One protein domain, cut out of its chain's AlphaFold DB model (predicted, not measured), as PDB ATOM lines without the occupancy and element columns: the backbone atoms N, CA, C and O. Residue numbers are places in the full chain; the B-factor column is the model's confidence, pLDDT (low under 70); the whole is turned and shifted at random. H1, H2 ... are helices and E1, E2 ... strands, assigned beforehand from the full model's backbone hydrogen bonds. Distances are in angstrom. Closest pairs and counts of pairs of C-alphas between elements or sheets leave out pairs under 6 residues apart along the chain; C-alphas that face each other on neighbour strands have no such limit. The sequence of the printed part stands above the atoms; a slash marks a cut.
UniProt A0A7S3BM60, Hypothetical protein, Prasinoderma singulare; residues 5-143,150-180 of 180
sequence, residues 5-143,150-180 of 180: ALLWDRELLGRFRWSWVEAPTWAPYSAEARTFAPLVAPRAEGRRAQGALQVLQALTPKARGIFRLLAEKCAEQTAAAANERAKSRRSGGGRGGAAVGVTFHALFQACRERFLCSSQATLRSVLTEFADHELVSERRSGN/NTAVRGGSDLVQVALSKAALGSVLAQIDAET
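This is residues 5 to 143 and 150 to 180 of the 180 residues of the protein "Hypothetical protein" of Prasinoderma singulare (UniProt A0A7S3BM60). Picture a loose helical body with a long arm: in the body the long helix H4 packs on strand E2 of a two-stranded ribbon, H5 and H6 pack on the ribbon too, and H3 and H7 run side by side. Residues 17 to 33 stick out, and H1 lies beyond them, far from the other named elements. The printed part has 170 residues with seven named helices and two named strands, in the order H1 H2 H3 H4 H5 H6 E1 E2 H7; the sheet E1 - E2 is antiparallel and the class is mostly helix. The whole is loose, with a radius of gyration of the C-alphas of 21.5 A, and elongated, spanning 68 by 43 by 36 A.

Find C-alpha 10 at (186.629, 156.615, 143.249), where H1, residues 10 to 16, begins. Go on to H2, residues 32 to 35, and H3, residues 44 to 58, 21.7 A long. At C-alpha 61, (228.215, 182.207, 148.121), you meet H4, residues 61 to 88, 40.5 A long. Next come H5, residues 104 to 113, and H6, residues 120 to 132, 18.3 A long. The strands are E1, residues 136 to 140, and E2, residues 158 to 162, each 13.1 A long. H7, residues 166 to 178, runs 18.6 A and ends at C-alpha 178, (220.582, 193.406, 145.531).

Start at E1 and E2, antiparallel at 152 degrees, with N 139 and O 159 within hydrogen-bond range at 2.8 A. The closest C-alphas of H4 and E2, Cys 74 and Gln 161, are 6.5 A apart; those of H6 and E1, Phe 130 and Val 136, 5.6 A. H5 touches residues 66 to 73 of H4 at a steep tilt of 55 degrees, opposite ways, closest at C-alphas 111 and 66, 6.7 A. H7 touches H3 at a shallow tilt of 31 degrees, the same way, closest at C-alphas 168 and 49, 6.2 A. H2 touches residues 50 to 54 of H3, closest at C-alphas 35 and 51, 6.4 A. H1 is apart from the other named elements. Every O i to N i+4 pair is within hydrogen-bond range in H1, H3, H4, H5, H6 and H7; H2 is too short for one.

The two C-alphas farthest apart, Ser 19 and Ser 91, are 71.8 A apart. Residues 144 to 149 are not printed, and C-alphas 143 and 150 are 15.4 A apart across the cut. The links H1 to H2 and H4 to H5 are long. The model's pLDDT is under 70 at residues 35 to 47, 85 to 100, 139 to 143, 150 to 158 and 179 to 180.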
ATOM      1  N   ALA A   5     188.844 168.470 142.570       84.81
ATOM      2  CA  ALA A   5     188.001 167.280 142.683       84.81
ATOM      3  C   ALA A   5     188.147 166.280 141.518       84.81
ATOM      4  O   ALA A   5     187.932 165.089 141.712       84.81
ATOM      5  N   LEU A   6     188.539 166.746 140.327       87.94
ATOM      6  CA  LEU A   6     188.698 165.896 139.141       87.94
ATOM      7  C   LEU A   6     189.971 165.044 139.166       87.94
ATOM      8  O   LEU A   6     190.089 164.113 138.376       87.94
ATOM      9  N   LEU A   7     190.934 165.357 140.037       88.00
ATOM     10  CA  LEU A   7     192.197 164.618 140.114       88.00
ATOM     11  C   LEU A   7     192.025 163.232 140.760       88.00
ATOM     12  O   LEU A   7     192.933 162.405 140.709       88.00
ATOM     13  N   TRP A   8     190.887 162.986 141.406       89.88
ATOM     14  CA  TRP A   8     190.723 161.863 142.314       89.88
ATOM     15  C   TRP A   8     189.645 160.899 141.841       89.88
ATOM     16  O   TRP A   8     188.457 161.214 141.842       89.88
ATOM     17  N   ASP A   9     190.082 159.696 141.475       90.25
ATOM     18  CA  ASP A   9     189.198 158.586 141.142       90.25
ATOM     19  C   ASP A   9     188.524 158.003 142.401       90.25
ATOM     20  O   ASP A   9     188.974 158.201 143.536       90.25
ATOM     21  N   ARG A  10     187.448 157.239 142.205       87.50
ATOM     22  CA  ARG A  10     186.629 156.615 143.249       87.50
ATOM     23  C   ARG A  10     187.450 155.734 144.192       87.50
ATOM     24  O   ARG A  10     187.188 155.720 145.395       87.50
ATOM     25  N   GLU A  11     188.466 155.043 143.678       91.75
ATOM     26  CA  GLU A  11     189.381 154.248 144.505       91.75
ATOM     27  C   GLU A  11     190.269 155.118 145.404       91.75
ATOM     28  O   GLU A  11     190.463 154.806 146.581       91.75
ATOM     29  N   LEU A  12     190.788 156.229 144.874       89.81
ATOM     30  CA  LEU A  12     191.646 157.148 145.622       89.81
ATOM     31  C   LEU A  12     190.852 157.871 146.711       89.81
ATOM     32  O   LEU A  12     191.319 157.958 147.846       89.81
ATOM     33  N   LEU A  13     189.626 158.299 146.405       88.56
ATOM     34  CA  LEU A  13     188.701 158.875 147.385       88.56
ATOM     35  C   LEU A  13     188.439 157.918 148.559       88.56
ATOM     36  O   LEU A  13     188.477 158.335 149.719       88.56
ATOM     37  N   GLY A  14     188.239 156.628 148.269       88.19
ATOM     38  CA  GLY A  14     188.039 155.596 149.290       88.19
ATOM     39  C   GLY A  14     189.270 155.354 150.171       88.19
ATOM     40  O   GLY A  14     189.123 155.101 151.366       88.19
ATOM     41  N   ARG A  15     190.481 155.474 149.611       92.00
ATOM     42  CA  ARG A  15     191.742 155.325 150.361       92.00
ATOM     43  C   ARG A  15     192.054 156.539 151.226       92.00
ATOM     44  O   ARG A  15     192.439 156.377 152.379       92.00
ATOM     45  N   PHE A  16     191.900 157.742 150.677       88.25
ATOM     46  CA  PHE A  16     192.304 158.965 151.365       88.25
ATOM     47  C   PHE A  16     191.298 159.448 152.417       88.25
ATOM     48  O   PHE A  16     191.696 160.211 153.294       88.25
ATOM     49  N   ARG A  17     190.030 158.996 152.361       89.25
ATOM     50  CA  ARG A  17     188.975 159.278 153.360       89.25
ATOM     51  C   ARG A  17     188.971 160.742 153.830       89.25
ATOM     52  O   ARG A  17     189.013 161.012 155.029       89.25
ATOM     53  N   TRP A  18     188.964 161.689 152.892       88.31
ATOM     54  CA  TRP A  18     189.061 163.108 153.239       88.31
ATOM     55  C   TRP A  18     187.888 163.597 154.080       88.31
ATOM     56  O   TRP A  18     186.736 163.239 153.843       88.31
ATOM     57  N   SER A  19     188.211 164.489 155.011       91.31
ATOM     58  CA  SER A  19     187.252 165.386 155.641       91.31
ATOM     59  C   SER A  19     187.474 166.780 155.069       91.31
ATOM     60  O   SER A  19     188.575 167.326 155.166       91.31
ATOM     61  N   TRP A  20     186.451 167.327 154.422       90.06
ATOM     62  CA  TRP A  20     186.504 168.650 153.813       90.06
ATOM     63  C   TRP A  20     186.230 169.711 154.872       90.06
ATOM     64  O   TRP A  20     185.188 169.679 155.522       90.06
ATOM     65  N   VAL A  21     187.160 170.649 155.036       93.19
ATOM     66  CA  VAL A  21     187.014 171.789 155.944       93.19
ATOM     67  C   VAL A  21     187.298 173.067 155.169       93.19
ATOM     68  O   VAL A  21     188.332 173.185 154.511       93.19
ATOM     69  N   GLU A  22     186.379 174.024 155.244       93.31
ATOM     70  CA  GLU A  22     186.546 175.342 154.637       93.31
ATOM     71  C   GLU A  22     187.359 176.252 155.567       93.31
ATOM     72  O   GLU A  22     186.987 176.474 156.717       93.31
ATOM     73  N   ALA A  23     188.480 176.786 155.070       92.50
ATOM     74  CA  ALA A  23     189.365 177.680 155.820       92.50
ATOM     75  C   ALA A  23     189.784 178.898 154.967       92.50
ATOM     76  O   ALA A  23     190.901 178.935 154.442       92.50
ATOM     77  N   PRO A  24     188.903 179.903 154.781       91.06
ATOM     78  CA  PRO A  24     189.225 181.106 154.016       91.06
ATOM     79  C   PRO A  24     190.094 182.062 154.848       91.06
ATOM     80  O   PRO A  24     189.596 182.927 155.561       91.06
ATOM     81  N   THR A  25     191.416 181.907 154.767       90.62
ATOM     82  CA  THR A  25     192.386 182.731 155.516       90.62
ATOM     83  C   THR A  25     192.624 184.114 154.908       90.62
ATOM     84  O   THR A  25     193.179 184.977 155.581       90.62
ATOM     85  N   TRP A  26     192.239 184.326 153.641       90.00
ATOM     86  CA  TRP A  26     192.478 185.557 152.860       90.00
ATOM     87  C   TRP A  26     193.941 186.034 152.829       90.00
ATOM     88  O   TRP A  26     194.224 187.162 152.428       90.00
ATOM     89  N   ALA A  27     194.882 185.176 153.227       91.75
ATOM     90  CA  ALA A  27     196.299 185.486 153.210       91.75
ATOM     91  C   ALA A  27     196.802 185.593 151.758       91.75
ATOM     92  O   ALA A  27     196.336 184.857 150.881       91.75
ATOM     93  N   PRO A  28     197.759 186.493 151.480       89.75
ATOM     94  CA  PRO A  28     198.342 186.595 150.152       89.75
ATOM     95  C   PRO A  28     199.153 185.335 149.822       89.75
ATOM     96  O   PRO A  28     199.997 184.914 150.615       89.75
ATOM     97  N   TYR A  29     198.982 184.807 148.606       84.62
ATOM     98  CA  TYR A  29     199.684 183.622 148.080       84.62
ATOM     99  C   TYR A  29     201.159 183.882 147.728       84.62
ATOM    100  O   TYR A  29     201.658 183.462 146.687       84.62
ATOM    101  N   SER A  30     201.864 184.666 148.539       83.75
ATOM    102  CA  SER A  30     203.224 185.109 148.227       83.75
ATOM    103  C   SER A  30     204.252 183.979 148.294       83.75
ATOM    104  O   SER A  30     205.257 184.052 147.597       83.75
ATOM    105  N   ALA A  31     204.024 182.940 149.100       81.69
ATOM    106  CA  ALA A  31     204.898 181.771 149.152       81.69
ATOM    107  C   ALA A  31     204.636 180.845 147.956       81.69
ATOM    108  O   ALA A  31     205.561 180.402 147.282       81.69
ATOM    109  N   GLU A  32     203.363 180.619 147.648       81.81
ATOM    110  CA  GLU A  32     202.894 179.745 146.581       81.81
ATOM    111  C   GLU A  32     203.180 180.341 145.196       81.81
ATOM    112  O   GLU A  32     203.522 179.618 144.266       81.81
ATOM    113  N   ALA A  33     203.109 181.666 145.048       76.31
ATOM    114  CA  ALA A  33     203.377 182.356 143.787       76.31
ATOM    115  C   ALA A  33     204.874 182.561 143.483       76.31
ATOM    116  O   ALA A  33     205.204 182.981 142.377       76.31
ATOM    117  N   ARG A  34     205.793 182.263 144.418       70.81
ATOM    118  CA  ARG A  34     207.251 182.367 144.171       70.81
ATOM    119  C   ARG A  34     207.736 181.336 143.161       70.81
ATOM    120  O   ARG A  34     208.489 181.660 142.252       70.81
ATOM    121  N   THR A  35     207.297 180.091 143.320       64.62
ATOM    122  CA  THR A  35     207.749 178.975 142.477       64.62
ATOM    123  C   THR A  35     206.973 178.907 141.162       64.62
ATOM    124  O   THR A  35     207.500 178.479 140.134       64.62
ATOM    125  N   PHE A  36     205.722 179.369 141.160       64.62
ATOM    126  CA  PHE A  36     204.866 179.335 139.983       64.62
ATOM    127  C   PHE A  36     204.808 180.703 139.311       64.62
ATOM    128  O   PHE A  36     204.114 181.606 139.772       64.62
ATOM    129  N   ALA A  37     205.477 180.847 138.163       59.50
ATOM    130  CA  ALA A  37     205.282 182.048 137.361       59.50
ATOM    131  C   ALA A  37     203.825 182.109 136.858       59.50
ATOM    132  O   ALA A  37     203.298 181.086 136.393       59.50
ATOM    133  N   PRO A  38     203.180 183.287 136.891       58.00
ATOM    134  CA  PRO A  38     201.798 183.435 136.462       58.00
ATOM    135  C   PRO A  38     201.616 182.944 135.022       58.00
ATOM    136  O   PRO A  38     202.408 183.252 134.130       58.00
ATOM    137  N   LEU A  39     200.539 182.183 134.791       58.97
ATOM    138  CA  LEU A  39     200.191 181.582 133.494       58.97
ATOM    139  C   LEU A  39     200.082 182.609 132.350       58.97
ATOM    140  O   LEU A  39     200.221 182.237 131.190       58.97
ATOM    141  N   VAL A  40     199.865 183.884 132.683       58.06
ATOM    142  CA  VAL A  40     199.669 185.003 131.747       58.06
ATOM    143  C   VAL A  40     200.996 185.629 131.278       58.06
ATOM    144  O   VAL A  40     201.007 186.386 130.311       58.06
ATOM    145  N   ALA A  41     202.137 185.311 131.901       53.34
ATOM    146  CA  ALA A  41     203.422 185.851 131.462       53.34
ATOM    147  C   ALA A  41     203.875 185.188 130.143       53.34
ATOM    148  O   ALA A  41     204.041 183.962 130.093       53.34
ATOM    149  N   PRO A  42     204.140 185.960 129.071       53.53
ATOM    150  CA  PRO A  42     204.718 185.407 127.863       53.53
ATOM    151  C   PRO A  42     206.174 185.064 128.171       53.53
ATOM    152  O   PRO A  42     207.008 185.962 128.261       53.53
ATOM    153  N   ARG A  43     206.452 183.765 128.345       55.09
ATOM    154  CA  ARG A  43     207.713 183.042 128.068       55.09
ATOM    155  C   ARG A  43     207.985 181.995 129.150       55.09
ATOM    156  O   ARG A  43     208.139 182.315 130.325       55.09
ATOM    157  N   ALA A  44     208.204 180.754 128.714       61.22
ATOM    158  CA  ALA A  44     208.848 179.696 129.505       61.22
ATOM    159  C   ALA A  44     210.160 180.162 130.178       61.22
ATOM    160  O   ALA A  44     210.573 179.640 131.206       61.22
ATOM    161  N   GLU A  45     210.785 181.191 129.616       62.19
ATOM    162  CA  GLU A  45     211.967 181.863 130.136       62.19
ATOM    163  C   GLU A  45     211.756 182.570 131.481       62.19
ATOM    164  O   GLU A  45     212.641 182.509 132.326       62.19
ATOM    165  N   GLY A  46     210.584 183.170 131.726       64.50
ATOM    166  CA  GLY A  46     210.271 183.785 133.021       64.50
ATOM    167  C   GLY A  46     210.165 182.747 134.141       64.50
ATOM    168  O   GLY A  46     210.644 182.985 135.245       64.50
ATOM    169  N   ARG A  47     209.627 181.556 133.835       68.62
ATOM    170  CA  ARG A  47     209.608 180.409 134.765       68.62
ATOM    171  C   ARG A  47     211.016 179.917 135.078       68.62
ATOM    172  O   ARG A  47     211.339 179.727 136.243       68.62
ATOM    173  N   ARG A  48     211.858 179.760 134.051       71.12
ATOM    174  CA  ARG A  48     213.260 179.348 134.230       71.12
ATOM    175  C   ARG A  48     214.069 180.378 135.011       71.12
ATOM    176  O   ARG A  48     214.858 179.989 135.857       71.12
ATOM    177  N   ALA A  49     213.847 181.672 134.781       74.38
ATOM    178  CA  ALA A  49     214.515 182.737 135.526       74.38
ATOM    179  C   ALA A  49     214.095 182.765 137.007       74.38
ATOM    180  O   ALA A  49     214.954 182.889 137.871       74.38
ATOM    181  N   GLN A  50     212.801 182.597 137.312       75.88
ATOM    182  CA  GLN A  50     212.306 182.521 138.696       75.88
ATOM    183  C   GLN A  50     212.798 181.262 139.423       75.88
ATOM    184  O   GLN A  50     213.290 181.356 140.544       75.88
ATOM    185  N   GLY A  51     212.754 180.101 138.763       76.75
ATOM    186  CA  GLY A  51     213.347 178.874 139.300       76.75
ATOM    187  C   GLY A  51     214.848 179.031 139.549       76.75
ATOM    188  O   GLY A  51     215.338 178.678 140.617       76.75
ATOM    189  N   ALA A  52     215.566 179.655 138.609       79.62
ATOM    190  CA  ALA A  52     216.984 179.947 138.765       79.62
ATOM    191  C   ALA A  52     217.272 180.876 139.946       79.62
ATOM    192  O   ALA A  52     218.217 180.617 140.679       79.62
ATOM    193  N   LEU A  53     216.462 181.912 140.174       81.62
ATOM    194  CA  LEU A  53     216.599 182.782 141.348       81.62
ATOM    195  C   LEU A  53     216.443 182.002 142.650       81.62
ATOM    196  O   LEU A  53     217.297 182.112 143.523       81.62
ATOM    197  N   GLN A  54     215.400 181.177 142.756       82.00
ATOM    198  CA  GLN A  54     215.144 180.387 143.960       82.00
ATOM    199  C   GLN A  54     216.296 179.412 144.255       82.00
ATOM    200  O   GLN A  54     216.729 179.288 145.400       82.00
ATOM    201  N   VAL A  55     216.836 178.760 143.223       84.31
ATOM    202  CA  VAL A  55     217.996 177.867 143.362       84.31
ATOM    203  C   VAL A  55     219.258 178.660 143.718       84.31
ATOM    204  O   VAL A  55     219.987 178.287 144.634       84.31
ATOM    205  N   LEU A  56     219.510 179.791 143.055       83.56
ATOM    206  CA  LEU A  56     220.681 180.634 143.316       83.56
ATOM    207  C   LEU A  56     220.656 181.256 144.717       83.56
ATOM    208  O   LEU A  56     221.723 181.415 145.302       83.56
ATOM    209  N   GLN A  57     219.482 181.544 145.283       83.25
ATOM    210  CA  GLN A  57     219.329 181.965 146.681       83.25
ATOM    211  C   GLN A  57     219.676 180.851 147.681       83.25
ATOM    212  O   GLN A  57     220.216 181.141 148.746       83.25
ATOM    213  N   ALA A  58     219.393 179.588 147.348       84.44
ATOM    214  CA  ALA A  58     219.700 178.438 148.202       84.44
ATOM    215  C   ALA A  58     221.183 178.015 148.146       84.44
ATOM    216  O   ALA A  58     221.685 177.361 149.061       84.44
ATOM    217  N   LEU A  59     221.889 178.389 147.077       84.38
ATOM    218  CA  LEU A  59     223.280 178.017 146.835       84.38
ATOM    219  C   LEU A  59     224.279 178.784 147.715       84.38
ATOM    220  O   LEU A  59     224.102 179.948 148.077       84.38
ATOM    221  N   THR A  60     225.419 178.142 147.993       87.94
ATOM    222  CA  THR A  60     226.505 178.779 148.755       87.94
ATOM    223  C   THR A  60     227.068 180.015 148.027       87.94
ATOM    224  O   THR A  60     227.118 180.042 146.792       87.94
ATOM    225  N   PRO A  61     227.597 181.031 148.745       84.88
ATOM    226  CA  PRO A  61     228.215 182.207 148.121       84.88
ATOM    227  C   PRO A  61     229.316 181.866 147.106       84.88
ATOM    228  O   PRO A  61     229.445 182.536 146.082       84.88
ATOM    229  N   LYS A  62     230.071 180.785 147.352       86.50
ATOM    230  CA  LYS A  62     231.087 180.277 146.421       86.50
ATOM    231  C   LYS A  62     230.469 179.752 145.125       86.50
ATOM    232  O   LYS A  62     230.947 180.109 144.052       86.50
ATOM    233  N   ALA A  63     229.398 178.962 145.212       86.25
ATOM    234  CA  ALA A  63     228.681 178.456 144.042       86.25
ATOM    235  C   ALA A  63     228.074 179.598 143.205       86.25
ATOM    236  O   ALA A  63     228.226 179.605 141.983       86.25
ATOM    237  N   ARG A  64     227.511 180.631 143.850       87.75
ATOM    238  CA  ARG A  64     227.056 181.856 143.160       87.75
ATOM    239  C   ARG A  64     228.195 182.554 142.405       87.75
ATOM    240  O   ARG A  64     228.014 182.973 141.264       87.75
ATOM    241  N   GLY A  65     229.387 182.626 143.001       87.44
ATOM    242  CA  GLY A  65     230.585 183.162 142.348       87.44
ATOM    243  C   GLY A  65     231.025 182.362 141.115       87.44
ATOM    244  O   GLY A  65     231.395 182.950 140.099       87.44
ATOM    245  N   ILE A  66     230.937 181.029 141.174       88.69
ATOM    246  CA  ILE A  66     231.229 180.145 140.031       88.69
ATOM    247  C   ILE A  66     230.211 180.372 138.909       88.69
ATOM    248  O   ILE A  66     230.603 180.507 137.750       88.69
ATOM    249  N   PHE A  67     228.922 180.478 139.245       88.06
ATOM    250  CA  PHE A  67     227.865 180.752 138.271       88.06
ATOM    251  C   PHE A  67     228.047 182.115 137.580       88.06
ATOM    252  O   PHE A  67     227.947 182.196 136.355       88.06
ATOM    253  N   ARG A  68     228.403 183.171 138.330       88.06
ATOM    254  CA  ARG A  68     228.736 184.501 137.775       88.06
ATOM    255  C   ARG A  68     229.882 184.431 136.768       88.06
ATOM    256  O   ARG A  68     229.748 184.903 135.643       88.06
ATOM    257  N   LEU A  69     230.986 183.789 137.143       88.81
ATOM    258  CA  LEU A  69     232.146 183.637 136.266       88.81
ATOM    259  C   LEU A  69     231.797 182.860 134.987       88.81
ATOM    260  O   LEU A  69     232.227 183.219 133.890       88.81
ATOM    261  N   LEU A  70     231.002 181.798 135.124       86.94
ATOM    262  CA  LEU A  70     230.534 181.008 133.994       86.94
ATOM    263  C   LEU A  70     229.661 181.845 133.051       86.94
ATOM    264  O   LEU A  70     229.824 181.767 131.833       86.94
ATOM    265  N   ALA A  71     228.778 182.676 133.604       85.62
ATOM    266  CA  ALA A  71     227.942 183.588 132.842       85.62
ATOM    267  C   ALA A  71     228.748 184.658 132.089       85.62
ATOM    268  O   ALA A  71     228.495 184.884 130.905       85.62
ATOM    269  N   GLU A  72     229.741 185.273 132.740       87.06
ATOM    270  CA  GLU A  72     230.670 186.227 132.118       87.06
ATOM    271  C   GLU A  72     231.389 185.583 130.926       87.06
ATOM    272  O   GLU A  72     231.353 186.105 129.810       87.06
ATOM    273  N   LYS A  73     231.961 184.388 131.124       86.50
ATOM    274  CA  LYS A  73     232.655 183.657 130.056       86.50
ATOM    275  C   LYS A  73     231.722 183.220 128.935       86.50
ATOM    276  O   LYS A  73     232.091 183.331 127.767       86.50
ATOM    277  N   CYS A  74     230.501 182.792 129.246       83.19
ATOM    278  CA  CYS A  74     229.498 182.512 128.221       83.19
ATOM    279  C   CYS A  74     229.155 183.775 127.413       83.19
ATOM    280  O   CYS A  74     229.072 183.711 126.187       83.19
ATOM    281  N   ALA A  75     229.010 184.932 128.064       81.62
ATOM    282  CA  ALA A  75     228.734 186.195 127.386       81.62
ATOM    283  C   ALA A  75     229.897 186.628 126.472       81.62
ATOM    284  O   ALA A  75     229.651 186.992 125.319       81.62
ATOM    285  N   GLU A  76     231.147 186.518 126.930       84.19
ATOM    286  CA  GLU A  76     232.348 186.768 126.114       84.19
ATOM    287  C   GLU A  76     232.378 185.870 124.865       84.19
ATOM    288  O   GLU A  76     232.566 186.360 123.749       84.19
ATOM    289  N   GLN A  77     232.109 184.568 125.021       79.75
ATOM    290  CA  GLN A  77     232.080 183.612 123.907       79.75
ATOM    291  C   GLN A  77     230.937 183.895 122.923       79.75
ATOM    292  O   GLN A  77     231.139 183.820 121.711       79.75
ATOM    293  N   THR A  78     229.751 184.297 123.404       74.75
ATOM    294  CA  THR A  78     228.664 184.736 122.506       74.75
ATOM    295  C   THR A  78     229.043 185.978 121.700       74.75
ATOM    296  O   THR A  78     228.693 186.066 120.523       74.75
ATOM    297  N   ALA A  79     229.772 186.925 122.299       77.75
ATOM    298  CA  ALA A  79     230.221 188.141 121.624       77.75
ATOM    299  C   ALA A  79     231.309 187.844 120.578       77.75
ATOM    300  O   ALA A  79     231.228 188.339 119.452       77.75
ATOM    301  N   ALA A  80     232.275 186.980 120.908       78.25
ATOM    302  CA  ALA A  80     233.294 186.515 119.970       78.25
ATOM    303  C   ALA A  80     232.663 185.759 118.786       78.25
ATOM    304  O   ALA A  80     232.931 186.082 117.628       78.25
ATOM    305  N   ALA A  81     231.740 184.831 119.061       73.19
ATOM    306  CA  ALA A  81     231.012 184.093 118.032       73.19
ATOM    307  C   ALA A  81     230.145 185.006 117.147       73.19
ATOM    308  O   ALA A  81     230.039 184.773 115.943       73.19
ATOM    309  N   ALA A  82     229.543 186.064 117.702       71.44
ATOM    310  CA  ALA A  82     228.792 187.048 116.922       71.44
ATOM    311  C   ALA A  82     229.691 187.834 115.951       71.44
ATOM    312  O   ALA A  82     229.282 188.084 114.815       71.44
ATOM    313  N   ASN A  83     230.919 188.171 116.359       71.44
ATOM    314  CA  ASN A  83     231.891 188.860 115.508       71.44
ATOM    315  C   ASN A  83     232.392 187.953 114.368       71.44
ATOM    316  O   ASN A  83     232.399 188.348 113.202       71.44
ATOM    317  N   GLU A  84     232.691 186.687 114.665       71.12
ATOM    318  CA  GLU A  84     233.046 185.692 113.639       71.12
ATOM    319  C   GLU A  84     231.866 185.374 112.699       71.12
ATOM    320  O   GLU A  84     232.037 185.174 111.491       71.12
ATOM    321  N   ARG A  85     230.627 185.426 113.203       65.25
ATOM    322  CA  ARG A  85     229.415 185.325 112.375       65.25
ATOM    323  C   ARG A  85     229.227 186.540 111.462       65.25
ATOM    324  O   ARG A  85     228.749 186.383 110.341       65.25
ATOM    325  N   ALA A  86     229.599 187.740 111.906       65.69
ATOM    326  CA  ALA A  86     229.572 188.944 111.076       65.69
ATOM    327  C   ALA A  86     230.620 188.887 109.948       65.69
ATOM    328  O   ALA A  86     230.321 189.276 108.819       65.69
ATOM    329  N   LYS A  87     231.806 188.324 110.221       67.12
ATOM    330  CA  LYS A  87     232.854 188.084 109.212       67.12
ATOM    331  C   LYS A  87     232.459 186.993 108.208       67.12
ATOM    332  O   LYS A  87     232.559 187.213 107.004       67.12
ATOM    333  N   SER A  88     231.932 185.856 108.676       59.38
ATOM    334  CA  SER A  88     231.480 184.759 107.799       59.38
ATOM    335  C   SER A  88     230.209 185.084 107.009       59.38
ATOM    336  O   SER A  88     230.052 184.595 105.900       59.38
ATOM    337  N   ARG A  89     229.328 185.984 107.476       57.66
ATOM    338  CA  ARG A  89     228.198 186.486 106.662       57.66
ATOM    339  C   ARG A  89     228.631 187.209 105.383       57.66
ATOM    340  O   ARG A  89     227.859 187.246 104.432       57.66
ATOM    341  N   ARG A  90     229.846 187.764 105.352       57.88
ATOM    342  CA  ARG A  90     230.433 188.413 104.166       57.88
ATOM    343  C   ARG A  90     231.017 187.405 103.164       57.88
ATOM    344  O   ARG A  90     231.213 187.744 102.006       57.88
ATOM    345  N   SER A  91     231.237 186.168 103.606       59.03
ATOM    346  CA  SER A  91     231.713 185.016 102.837       59.03
ATOM    347  C   SER A  91     230.598 183.962 102.830       59.03
ATOM    348  O   SER A  91     230.608 183.075 103.673       59.03
ATOM    349  N   GLY A  92     229.599 184.097 101.949       46.94
ATOM    350  CA  GLY A  92     228.291 183.406 101.951       46.94
ATOM    351  C   GLY A  92     228.244 181.871 102.114       46.94
ATOM    352  O   GLY A  92     227.757 181.172 101.234       46.94
ATOM    353  N   GLY A  93     228.650 181.348 103.271       46.75
ATOM    354  CA  GLY A  93     228.604 179.938 103.656       46.75
ATOM    355  C   GLY A  93     227.915 179.782 105.008       46.75
ATOM    356  O   GLY A  93     228.548 179.795 106.062       46.75
ATOM    357  N   GLY A  94     226.588 179.677 104.997       46.34
ATOM    358  CA  GLY A  94     225.795 179.442 106.198       46.34
ATOM    359  C   GLY A  94     225.623 177.952 106.481       46.34
ATOM    360  O   GLY A  94     224.987 177.274 105.684       46.34
ATOM    361  N   ARG A  95     226.133 177.483 107.630       39.69
ATOM    362  CA  ARG A  95     225.570 176.432 108.524       39.69
ATOM    363  C   ARG A  95     226.626 175.934 109.523       39.69
ATOM    364  O   ARG A  95     226.864 174.748 109.678       39.69
ATOM    365  N   GLY A  96     227.252 176.857 110.244       36.81
ATOM    366  CA  GLY A  96     227.958 176.533 111.482       36.81
ATOM    367  C   GLY A  96     227.172 177.135 112.630       36.81
ATOM    368  O   GLY A  96     227.255 178.341 112.852       36.81
ATOM    369  N   GLY A  97     226.363 176.339 113.328       44.22
ATOM    370  CA  GLY A  97     225.889 176.737 114.650       44.22
ATOM    371  C   GLY A  97     227.120 176.837 115.538       44.22
ATOM    372  O   GLY A  97     227.610 175.808 115.990       44.22
ATOM    373  N   ALA A  98     227.680 178.043 115.682       50.16
ATOM    374  CA  ALA A  98     228.852 178.268 116.514       50.16
ATOM    375  C   ALA A  98     228.561 177.672 117.890       50.16
ATOM    376  O   ALA A  98     227.517 177.960 118.477       50.16
ATOM    377  N   ALA A  99     229.439 176.784 118.347       56.38
ATOM    378  CA  ALA A  99     229.280 176.122 119.624       56.38
ATOM    379  C   ALA A  99     229.454 177.178 120.723       56.38
ATOM    380  O   ALA A  99     230.567 177.533 121.097       56.38
ATOM    381  N   VAL A 100     228.339 177.759 121.162       65.50
ATOM    382  CA  VAL A 100     228.310 178.743 122.240       65.50
ATOM    383  C   VAL A 100     228.490 177.975 123.542       65.50
ATOM    384  O   VAL A 100     227.550 177.382 124.047       65.50
ATOM    385  N   GLY A 101     229.702 177.947 124.078       72.69
ATOM    386  CA  GLY A 101     229.959 177.304 125.360       72.69
ATOM    387  C   GLY A 101     231.403 177.463 125.799       72.69
ATOM    388  O   GLY A 101     232.284 177.783 125.001       72.69
ATOM    389  N   VAL A 102     231.639 177.266 127.089       82.75
ATOM    390  CA  VAL A 102     232.963 177.378 127.703       82.75
ATOM    391  C   VAL A 102     233.492 175.975 127.955       82.75
ATOM    392  O   VAL A 102     232.800 175.146 128.535       82.75
ATOM    393  N   THR A 103     234.724 175.685 127.537       86.56
ATOM    394  CA  THR A 103     235.340 174.388 127.853       86.56
ATOM    395  C   THR A 103     235.550 174.248 129.360       86.56
ATOM    396  O   THR A 103     235.995 175.205 130.001       86.56
ATOM    397  N   PHE A 104     235.340 173.048 129.907       86.25
ATOM    398  CA  PHE A 104     235.595 172.761 131.325       86.25
ATOM    399  C   PHE A 104     236.986 173.224 131.798       86.25
ATOM    400  O   PHE A 104     237.120 173.810 132.872       86.25
ATOM    401  N   HIS A 105     238.028 173.017 130.985       87.06
ATOM    402  CA  HIS A 105     239.393 173.416 131.340       87.06
ATOM    403  C   HIS A 105     239.546 174.938 131.495       87.06
ATOM    404  O   HIS A 105     240.128 175.399 132.477       87.06
ATOM    405  N   ALA A 106     238.997 175.721 130.561       86.88
ATOM    406  CA  ALA A 106     239.040 177.182 130.636       86.88
ATOM    407  C   ALA A 106     238.267 177.717 131.852       86.88
ATOM    408  O   ALA A 106     238.744 178.622 132.536       86.88
ATOM    409  N   LEU A 107     237.109 177.120 132.158       86.88
ATOM    410  CA  LEU A 107     236.338 177.464 133.353       86.88
ATOM    411  C   LEU A 107     237.128 177.156 134.631       86.88
ATOM    412  O   LEU A 107     237.211 177.999 135.518       86.88
ATOM    413  N   PHE A 108     237.753 175.978 134.711       89.38
ATOM    414  CA  PHE A 108     238.538 175.577 135.878       89.38
ATOM    415  C   PHE A 108     239.719 176.518 136.146       89.38
ATOM    416  O   PHE A 108     239.949 176.882 137.298       89.38
ATOM    417  N   GLN A 109     240.438 176.949 135.104       90.06
ATOM    418  CA  GLN A 109     241.524 177.926 135.253       90.06
ATOM    419  C   GLN A 109     241.006 179.263 135.793       90.06
ATOM    420  O   GLN A 109     241.507 179.752 136.804       90.06
ATOM    421  N   ALA A 110     239.927 179.791 135.215       88.69
ATOM    422  CA  ALA A 110     239.333 181.042 135.677       88.69
ATOM    423  C   ALA A 110     238.791 180.941 137.124       88.69
ATOM    424  O   ALA A 110     238.911 181.883 137.911       88.69
ATOM    425  N   CYS A 111     238.233 179.789 137.522       89.62
ATOM    426  CA  CYS A 111     237.808 179.550 138.904       89.62
ATOM    427  C   CYS A 111     238.990 179.540 139.885       89.62
ATOM    428  O   CYS A 111     238.826 179.968 141.030       89.62
ATOM    429  N   ARG A 112     240.162 179.049 139.463       89.94
ATOM    430  CA  ARG A 112     241.380 179.049 140.287       89.94
ATOM    431  C   ARG A 112     241.951 180.450 140.461       89.94
ATOM    432  O   ARG A 112     242.339 180.787 141.573       89.94
ATOM    433  N   GLU A 113     241.953 181.263 139.406       89.88
ATOM    434  CA  GLU A 113     242.417 182.659 139.450       89.88
ATOM    435  C   GLU A 113     241.614 183.510 140.444       89.88
ATOM    436  O   GLU A 113     242.175 184.354 141.137       89.88
ATOM    437  N   ARG A 114     240.304 183.251 140.566       87.38
ATOM    438  CA  ARG A 114     239.424 183.921 141.542       87.38
ATOM    439  C   ARG A 114     239.302 183.185 142.885       87.38
ATOM    440  O   ARG A 114     238.436 183.529 143.683       87.38
ATOM    441  N   PHE A 115     240.126 182.162 143.136       85.56
ATOM    442  CA  PHE A 115     240.117 181.343 144.361       85.56
ATOM    443  C   PHE A 115     238.749 180.718 144.719       85.56
ATOM    444  O   PHE A 115     238.454 180.452 145.886       85.56
ATOM    445  N   LEU A 116     237.902 180.444 143.719       85.00
ATOM    446  CA  LEU A 116     236.553 179.895 143.913       85.00
ATOM    447  C   LEU A 116     236.553 178.369 144.095       85.00
ATOM    448  O   LEU A 116     235.706 177.833 144.810       85.00
ATOM    449  N   CYS A 117     237.491 177.663 143.454       84.19
ATOM    450  CA  CYS A 117     237.623 176.203 143.510       84.19
ATOM    451  C   CYS A 117     239.088 175.779 143.619       84.19
ATOM    452  O   CYS A 117     239.938 176.263 142.875       84.19
ATOM    453  N   SER A 118     239.366 174.816 144.500       83.94
ATOM    454  CA  SER A 118     240.699 174.228 144.680       83.94
ATOM    455  C   SER A 118     240.911 172.948 143.868       83.94
ATOM    456  O   SER A 118     242.042 172.647 143.491       83.94
ATOM    457  N   SER A 119     239.846 172.198 143.565       88.31
ATOM    458  CA  SER A 119     239.935 170.902 142.884       88.31
ATOM    459  C   SER A 119     238.960 170.784 141.711       88.31
ATOM    460  O   SER A 119     237.903 171.418 141.678       88.31
ATOM    461  N   GLN A 120     239.295 169.936 140.737       88.31
ATOM    462  CA  GLN A 120     238.383 169.622 139.633       88.31
ATOM    463  C   GLN A 120     237.163 168.821 140.107       88.31
ATOM    464  O   GLN A 120     236.090 168.950 139.523       88.31
ATOM    465  N   ALA A 121     237.306 168.019 141.167       87.38
ATOM    466  CA  ALA A 121     236.214 167.232 141.737       87.38
ATOM    467  C   ALA A 121     235.127 168.132 142.342       87.38
ATOM    468  O   ALA A 121     233.948 167.952 142.048       87.38
ATOM    469  N   THR A 122     235.526 169.159 143.100       87.75
ATOM    470  CA  THR A 122     234.587 170.146 143.657       87.75
ATOM    471  C   THR A 122     233.868 170.922 142.560       87.75
ATOM    472  O   THR A 122     232.660 171.107 142.649       87.75
ATOM    473  N   LEU A 123     234.576 171.319 141.492       88.25
ATOM    474  CA  LEU A 123     233.945 172.012 140.365       88.25
ATOM    475  C   LEU A 123     232.926 171.112 139.653       88.25
ATOM    476  O   LEU A 123     231.827 171.562 139.355       88.25
ATOM    477  N   ARG A 124     233.254 169.836 139.419       88.88
ATOM    478  CA  ARG A 124     232.322 168.874 138.811       88.88
ATOM    479  C   ARG A 124     231.075 168.647 139.659       88.88
ATOM    480  O   ARG A 124     229.987 168.599 139.101       88.88
ATOM    481  N   SER A 125     231.218 168.550 140.980       87.75
ATOM    482  CA  SER A 125     230.071 168.410 141.886       87.75
ATOM    483  C   SER A 125     229.114 169.597 141.765       87.75
ATOM    484  O   SER A 125     227.917 169.396 141.613       87.75
ATOM    485  N   VAL A 126     229.648 170.822 141.764       88.00
ATOM    486  CA  VAL A 126     228.849 172.051 141.623       88.00
ATOM    487  C   VAL A 126     228.194 172.140 140.240       88.00
ATOM    488  O   VAL A 126     227.040 172.530 140.125       88.00
ATOM    489  N   LEU A 127     228.902 171.748 139.176       87.19
ATOM    490  CA  LEU A 127     228.319 171.702 137.830       87.19
ATOM    491  C   LEU A 127     227.211 170.649 137.706       87.19
ATOM    492  O   LEU A 127     226.233 170.894 137.009       87.19
ATOM    493  N   THR A 128     227.338 169.519 138.408       86.56
ATOM    494  CA  THR A 128     226.293 168.483 138.455       86.56
ATOM    495  C   THR A 128     225.042 169.030 139.139       86.56
ATOM    496  O   THR A 128     223.960 168.938 138.576       86.56
ATOM    497  N   GLU A 129     225.199 169.716 140.273       86.75
ATOM    498  CA  GLU A 129     224.097 170.404 140.960       86.75
ATOM    499  C   GLU A 129     223.417 171.449 140.051       86.75
ATOM    500  O   GLU A 129     222.194 171.541 139.987       86.75
ATOM    501  N   PHE A 130     224.193 172.206 139.268       86.75
ATOM    502  CA  PHE A 130     223.632 173.154 138.298       86.75
ATOM    503  C   PHE A 130     222.903 172.477 137.131       86.75
ATOM    504  O   PHE A 130     221.942 173.048 136.609       86.75
ATOM    505  N   ALA A 131     223.355 171.297 136.705       84.44
ATOM    506  CA  ALA A 131     222.700 170.514 135.665       84.44
ATOM    507  C   ALA A 131     221.386 169.895 136.170       84.44
ATOM    508  O   ALA A 131     220.381 169.961 135.463       84.44
ATOM    509  N   ASP A 132     221.368 169.388 137.407       82.44
ATOM    510  CA  ASP A 132     220.174 168.827 138.060       82.44
ATOM    511  C   ASP A 132     219.058 169.874 138.211       82.44
ATOM    512  O   ASP A 132     217.873 169.558 138.109       82.44
ATOM    513  N   HIS A 133     219.431 171.145 138.387       82.25
ATOM    514  CA  HIS A 133     218.504 172.278 138.446       82.25
ATOM    515  C   HIS A 133     218.215 172.942 137.086       82.25
ATOM    516  O   HIS A 133     217.637 174.030 137.048       82.25
ATOM    517  N   GLU A 134     218.618 172.326 135.969       79.00
ATOM    518  CA  GLU A 134     218.439 172.842 134.601       79.00
ATOM    519  C   GLU A 134     219.033 174.251 134.359       79.00
ATOM    520  O   GLU A 134     218.645 174.955 133.421       79.00
ATOM    521  N   LEU A 135     219.992 174.694 135.183       80.12
ATOM    522  CA  LEU A 135     220.638 176.009 135.046       80.12
ATOM    523  C   LEU A 135     221.706 176.008 133.954       80.12
ATOM    524  O   LEU A 135     221.968 177.026 133.300       80.12
ATOM    525  N   VAL A 136     222.338 174.853 133.773       83.25
ATOM    526  CA  VAL A 136     223.469 174.648 132.881       83.25
ATOM    527  C   VAL A 136     223.197 173.438 132.001       83.25
ATOM    528  O   VAL A 136     222.700 172.414 132.455       83.25
ATOM    529  N   SER A 137     223.549 173.564 130.725       78.56
ATOM    530  CA  SER A 137     223.543 172.465 129.772       78.56
ATOM    531  C   SER A 137     224.977 172.159 129.365       78.56
ATOM    532  O   SER A 137     225.709 173.041 128.906       78.56
ATOM    533  N   GLU A 138     225.382 170.907 129.541       76.31
ATOM    534  CA  GLU A 138     226.649 170.406 129.024       76.31
ATOM    535  C   GLU A 138     226.424 169.834 127.625       76.31
ATOM    536  O   GLU A 138     225.611 168.931 127.413       76.31
ATOM    537  N   ARG A 139     227.147 170.368 126.641       69.88
ATOM    538  CA  ARG A 139     227.146 169.869 125.269       69.88
ATOM    539  C   ARG A 139     228.522 169.320 124.934       69.88
ATOM    540  O   ARG A 139     229.520 170.036 124.972       69.88
ATOM    541  N   ARG A 140     228.573 168.060 124.509       65.06
ATOM    542  CA  ARG A 140     229.815 167.456 124.025       65.06
ATOM    543  C   ARG A 140     230.194 168.094 122.681       65.06
ATOM    544  O   ARG A 140     229.411 168.055 121.725       65.06
ATOM    545  N   SER A 141     231.368 168.720 122.609       53.06
ATOM    546  CA  SER A 141     231.887 169.286 121.361       53.06
ATOM    547  C   SER A 141     232.304 168.142 120.439       53.06
ATOM    548  O   SER A 141     233.398 167.600 120.574       53.06
ATOM    549  N   GLY A 142     231.409 167.692 119.555       47.88
ATOM    550  CA  GLY A 142     231.770 166.610 118.638       47.88
ATOM    551  C   GLY A 142     230.690 165.990 117.762       47.88
ATOM    552  O   GLY A 142     231.065 165.330 116.803       47.88
ATOM    553  N   ASN A 143     229.386 166.184 117.996       39.81
ATOM    554  CA  ASN A 143     228.404 165.639 117.052       39.81
ATOM    555  C   ASN A 143     227.153 166.509 116.902       39.81
ATOM    556  O   ASN A 143     226.441 166.838 117.856       39.81
ATOM    557  N   ASN A 150     220.153 161.708 128.810       32.34
ATOM    558  CA  ASN A 150     220.936 160.766 129.600       32.34
ATOM    559  C   ASN A 150     222.419 161.113 129.832       32.34
ATOM    560  O   ASN A 150     223.257 161.216 128.938       32.34
ATOM    561  N   THR A 151     222.683 161.262 131.125       50.31
ATOM    562  CA  THR A 151     223.933 161.471 131.844       50.31
ATOM    563  C   THR A 151     225.050 160.522 131.417       50.31
ATOM    564  O   THR A 151     224.883 159.306 131.480       50.31
ATOM    565  N   ALA A 152     226.227 161.066 131.100       32.41
ATOM    566  CA  ALA A 152     227.504 160.379 131.307       32.41
ATOM    567  C   ALA A 152     228.671 161.370 131.195       32.41
ATOM    568  O   ALA A 152     229.104 161.730 130.095       32.41
ATOM    569  N   VAL A 153     229.223 161.746 132.348       41.25
ATOM    570  CA  VAL A 153     230.527 162.405 132.491       41.25
ATOM    571  C   VAL A 153     231.613 161.387 132.132       41.25
ATOM    572  O   VAL A 153     232.146 160.686 132.990       41.25
ATOM    573  N   ARG A 154     231.920 161.244 130.841       38.19
ATOM    574  CA  ARG A 154     233.105 160.519 130.368       38.19
ATOM    575  C   ARG A 154     233.681 161.199 129.130       38.19
ATOM    576  O   ARG A 154     233.154 161.046 128.036       38.19
ATOM    577  N   GLY A 155     234.795 161.897 129.356       40.03
ATOM    578  CA  GLY A 155     235.873 162.125 128.393       40.03
ATOM    579  C   GLY A 155     235.471 162.729 127.050       40.03
ATOM    580  O   GLY A 155     235.383 162.023 126.052       40.03
ATOM    581  N   GLY A 156     235.330 164.047 127.012       40.47
ATOM    582  CA  GLY A 156     235.274 164.867 125.805       40.47
ATOM    583  C   GLY A 156     235.454 166.326 126.212       40.47
ATOM    584  O   GLY A 156     235.299 166.647 127.385       40.47
ATOM    585  N   SER A 157     235.839 167.222 125.304       54.09
ATOM    586  CA  SER A 157     235.850 168.665 125.577       54.09
ATOM    587  C   SER A 157     234.411 169.156 125.759       54.09
ATOM    588  O   SER A 157     233.766 169.639 124.828       54.09
ATOM    589  N   ASP A 158     233.888 168.962 126.967       68.81
ATOM    590  CA  ASP A 158     232.526 169.318 127.330       68.81
ATOM    591  C   ASP A 158     232.423 170.847 127.359       68.81
ATOM    592  O   ASP A 158     233.176 171.544 128.056       68.81
ATOM    593  N   LEU A 159     231.542 171.369 126.506       74.44
ATOM    594  CA  LEU A 159     231.187 172.774 126.464       74.44
ATOM    595  C   LEU A 159     230.048 172.986 127.443       74.44
ATOM    596  O   LEU A 159     228.979 172.395 127.313       74.44
ATOM    597  N   VAL A 160     230.285 173.851 128.411       80.00
ATOM    598  CA  VAL A 160     229.313 174.212 129.427       80.00
ATOM    599  C   VAL A 160     228.651 175.520 129.001       80.00
ATOM    600  O   VAL A 160     229.343 176.502 128.716       80.00
ATOM    601  N   GLN A 161     227.321 175.531 128.922       80.62
ATOM    602  CA  GLN A 161     226.537 176.703 128.534       80.62
ATOM    603  C   GLN A 161     225.430 176.976 129.559       80.62
ATOM    604  O   GLN A 161     224.776 176.056 130.044       80.62
ATOM    605  N   VAL A 162     225.175 178.253 129.856       82.44
ATOM    606  CA  VAL A 162     223.998 178.661 130.642       82.44
ATOM    607  C   VAL A 162     222.721 178.458 129.821       82.44
ATOM    608  O   VAL A 162     222.655 178.869 128.660       82.44
ATOM    609  N   ALA A 163     221.694 177.865 130.432       75.00
ATOM    610  CA  ALA A 163     220.402 177.588 129.793       75.00
ATOM    611  C   ALA A 163     219.465 178.818 129.691       75.00
ATOM    612  O   ALA A 163     218.384 178.744 129.103       75.00
ATOM    613  N   LEU A 164     219.873 179.960 130.254       73.31
ATOM    614  CA  LEU A 164     219.139 181.233 130.271       73.31
ATOM    615  C   LEU A 164     219.611 182.159 129.138       73.31
ATOM    616  O   LEU A 164     220.797 182.176 128.801       73.31
ATOM    617  N   SER A 165     218.720 182.987 128.572       71.06
ATOM    618  CA  SER A 165     219.177 184.043 127.658       71.06
ATOM    619  C   SER A 165     219.966 185.122 128.386       71.06
ATOM    620  O   SER A 165     219.817 185.348 129.586       71.06
ATOM    621  N   LYS A 166     220.752 185.874 127.613       72.25
ATOM    622  CA  LYS A 166     221.531 187.019 128.092       72.25
ATOM    623  C   LYS A 166     220.682 188.063 128.839       72.25
ATOM    624  O   LYS A 166     221.168 188.651 129.798       72.25
ATOM    625  N   ALA A 167     219.432 188.283 128.418       72.00
ATOM    626  CA  ALA A 167     218.534 189.252 129.050       72.00
ATOM    627  C   ALA A 167     218.040 188.760 130.420       72.00
ATOM    628  O   ALA A 167     218.110 189.498 131.401       72.00
ATOM    629  N   ALA A 168     217.611 187.496 130.498       72.62
ATOM    630  CA  ALA A 168     217.187 186.878 131.752       72.62
ATOM    631  C   ALA A 168     218.357 186.774 132.742       72.62
ATOM    632  O   ALA A 168     218.218 187.137 133.907       72.62
ATOM    633  N   LEU A 169     219.535 186.377 132.260       78.56
ATOM    634  CA  LEU A 169     220.748 186.261 133.063       78.56
ATOM    635  C   LEU A 169     221.115 187.590 133.734       78.56
ATOM    636  O   LEU A 169     221.389 187.609 134.930       78.56
ATOM    637  N   GLY A 170     221.073 188.702 132.990       77.44
ATOM    638  CA  GLY A 170     221.362 190.029 133.541       77.44
ATOM    639  C   GLY A 170     220.399 190.434 134.658       77.44
ATOM    640  O   GLY A 170     220.840 190.929 135.692       77.44
ATOM    641  N   SER A 171     219.099 190.164 134.490       77.19
ATOM    642  CA  SER A 171     218.106 190.439 135.539       77.19
ATOM    643  C   SER A 171     218.303 189.577 136.788       77.19
ATOM    644  O   SER A 171     218.194 190.085 137.901       77.19
ATOM    645  N   VAL A 172     218.656 188.300 136.605       78.31
ATOM    646  CA  VAL A 172     218.877 187.353 137.703       78.31
ATOM    647  C   VAL A 172     220.121 187.731 138.500       78.31
ATOM    648  O   VAL A 172     220.072 187.775 139.725       78.31
ATOM    649  N   LEU A 173     221.223 188.062 137.821       79.19
ATOM    650  CA  LEU A 173     222.443 188.508 138.493       79.19
ATOM    651  C   LEU A 173     222.228 189.812 139.271       79.19
ATOM    652  O   LEU A 173     222.633 189.887 140.425       79.19
ATOM    653  N   ALA A 174     221.529 190.789 138.686       81.25
ATOM    654  CA  ALA A 174     221.228 192.051 139.361       81.25
ATOM    655  C   ALA A 174     220.362 191.863 140.621       81.25
ATOM    656  O   ALA A 174     220.556 192.559 141.611       81.25
ATOM    657  N   GLN A 175     219.421 190.914 140.601       79.44
ATOM    658  CA  GLN A 175     218.604 190.587 141.775       79.44
ATOM    659  C   GLN A 175     219.403 189.870 142.866       79.44
ATOM    660  O   GLN A 175     219.208 190.160 144.039       79.44
ATOM    661  N   ILE A 176     220.345 188.998 142.495       74.56
ATOM    662  CA  ILE A 176     221.242 188.348 143.461       74.56
ATOM    663  C   ILE A 176     222.157 189.376 144.138       74.56
ATOM    664  O   ILE A 176     222.422 189.249 145.329       74.56
ATOM    665  N   ASP A 177     222.629 190.383 143.398       70.94
ATOM    666  CA  ASP A 177     223.489 191.447 143.932       70.94
ATOM    667  C   ASP A 177     222.731 192.405 144.863       70.94
ATOM    668  O   ASP A 177     223.329 192.970 145.771       70.94
ATOM    669  N   ALA A 178     221.421 192.576 144.667       73.06
ATOM    670  CA  ALA A 178     220.582 193.406 145.531       73.06
ATOM    671  C   ALA A 178     220.251 192.745 146.885       73.06
ATOM    672  O   ALA A 178     219.836 193.437 147.814       73.06
ATOM    673  N   GLU A 179     220.401 191.423 146.995       62.28
ATOM    674  CA  GLU A 179     220.089 190.641 148.200       62.28
ATOM    675  C   GLU A 179     221.325 190.272 149.044       62.28
ATOM    676  O   GLU A 179     221.170 189.735 150.143       62.28
ATOM    677  N   THR A 180     222.542 190.536 148.552       51.47
ATOM    678  CA  THR A 180     223.814 190.354 149.283       51.47
ATOM    679  C   THR A 180     224.358 191.659 149.826       51.47
ATOM    680  O   THR A 180     224.813 191.650 150.990       51.47
TER     681      THR A 180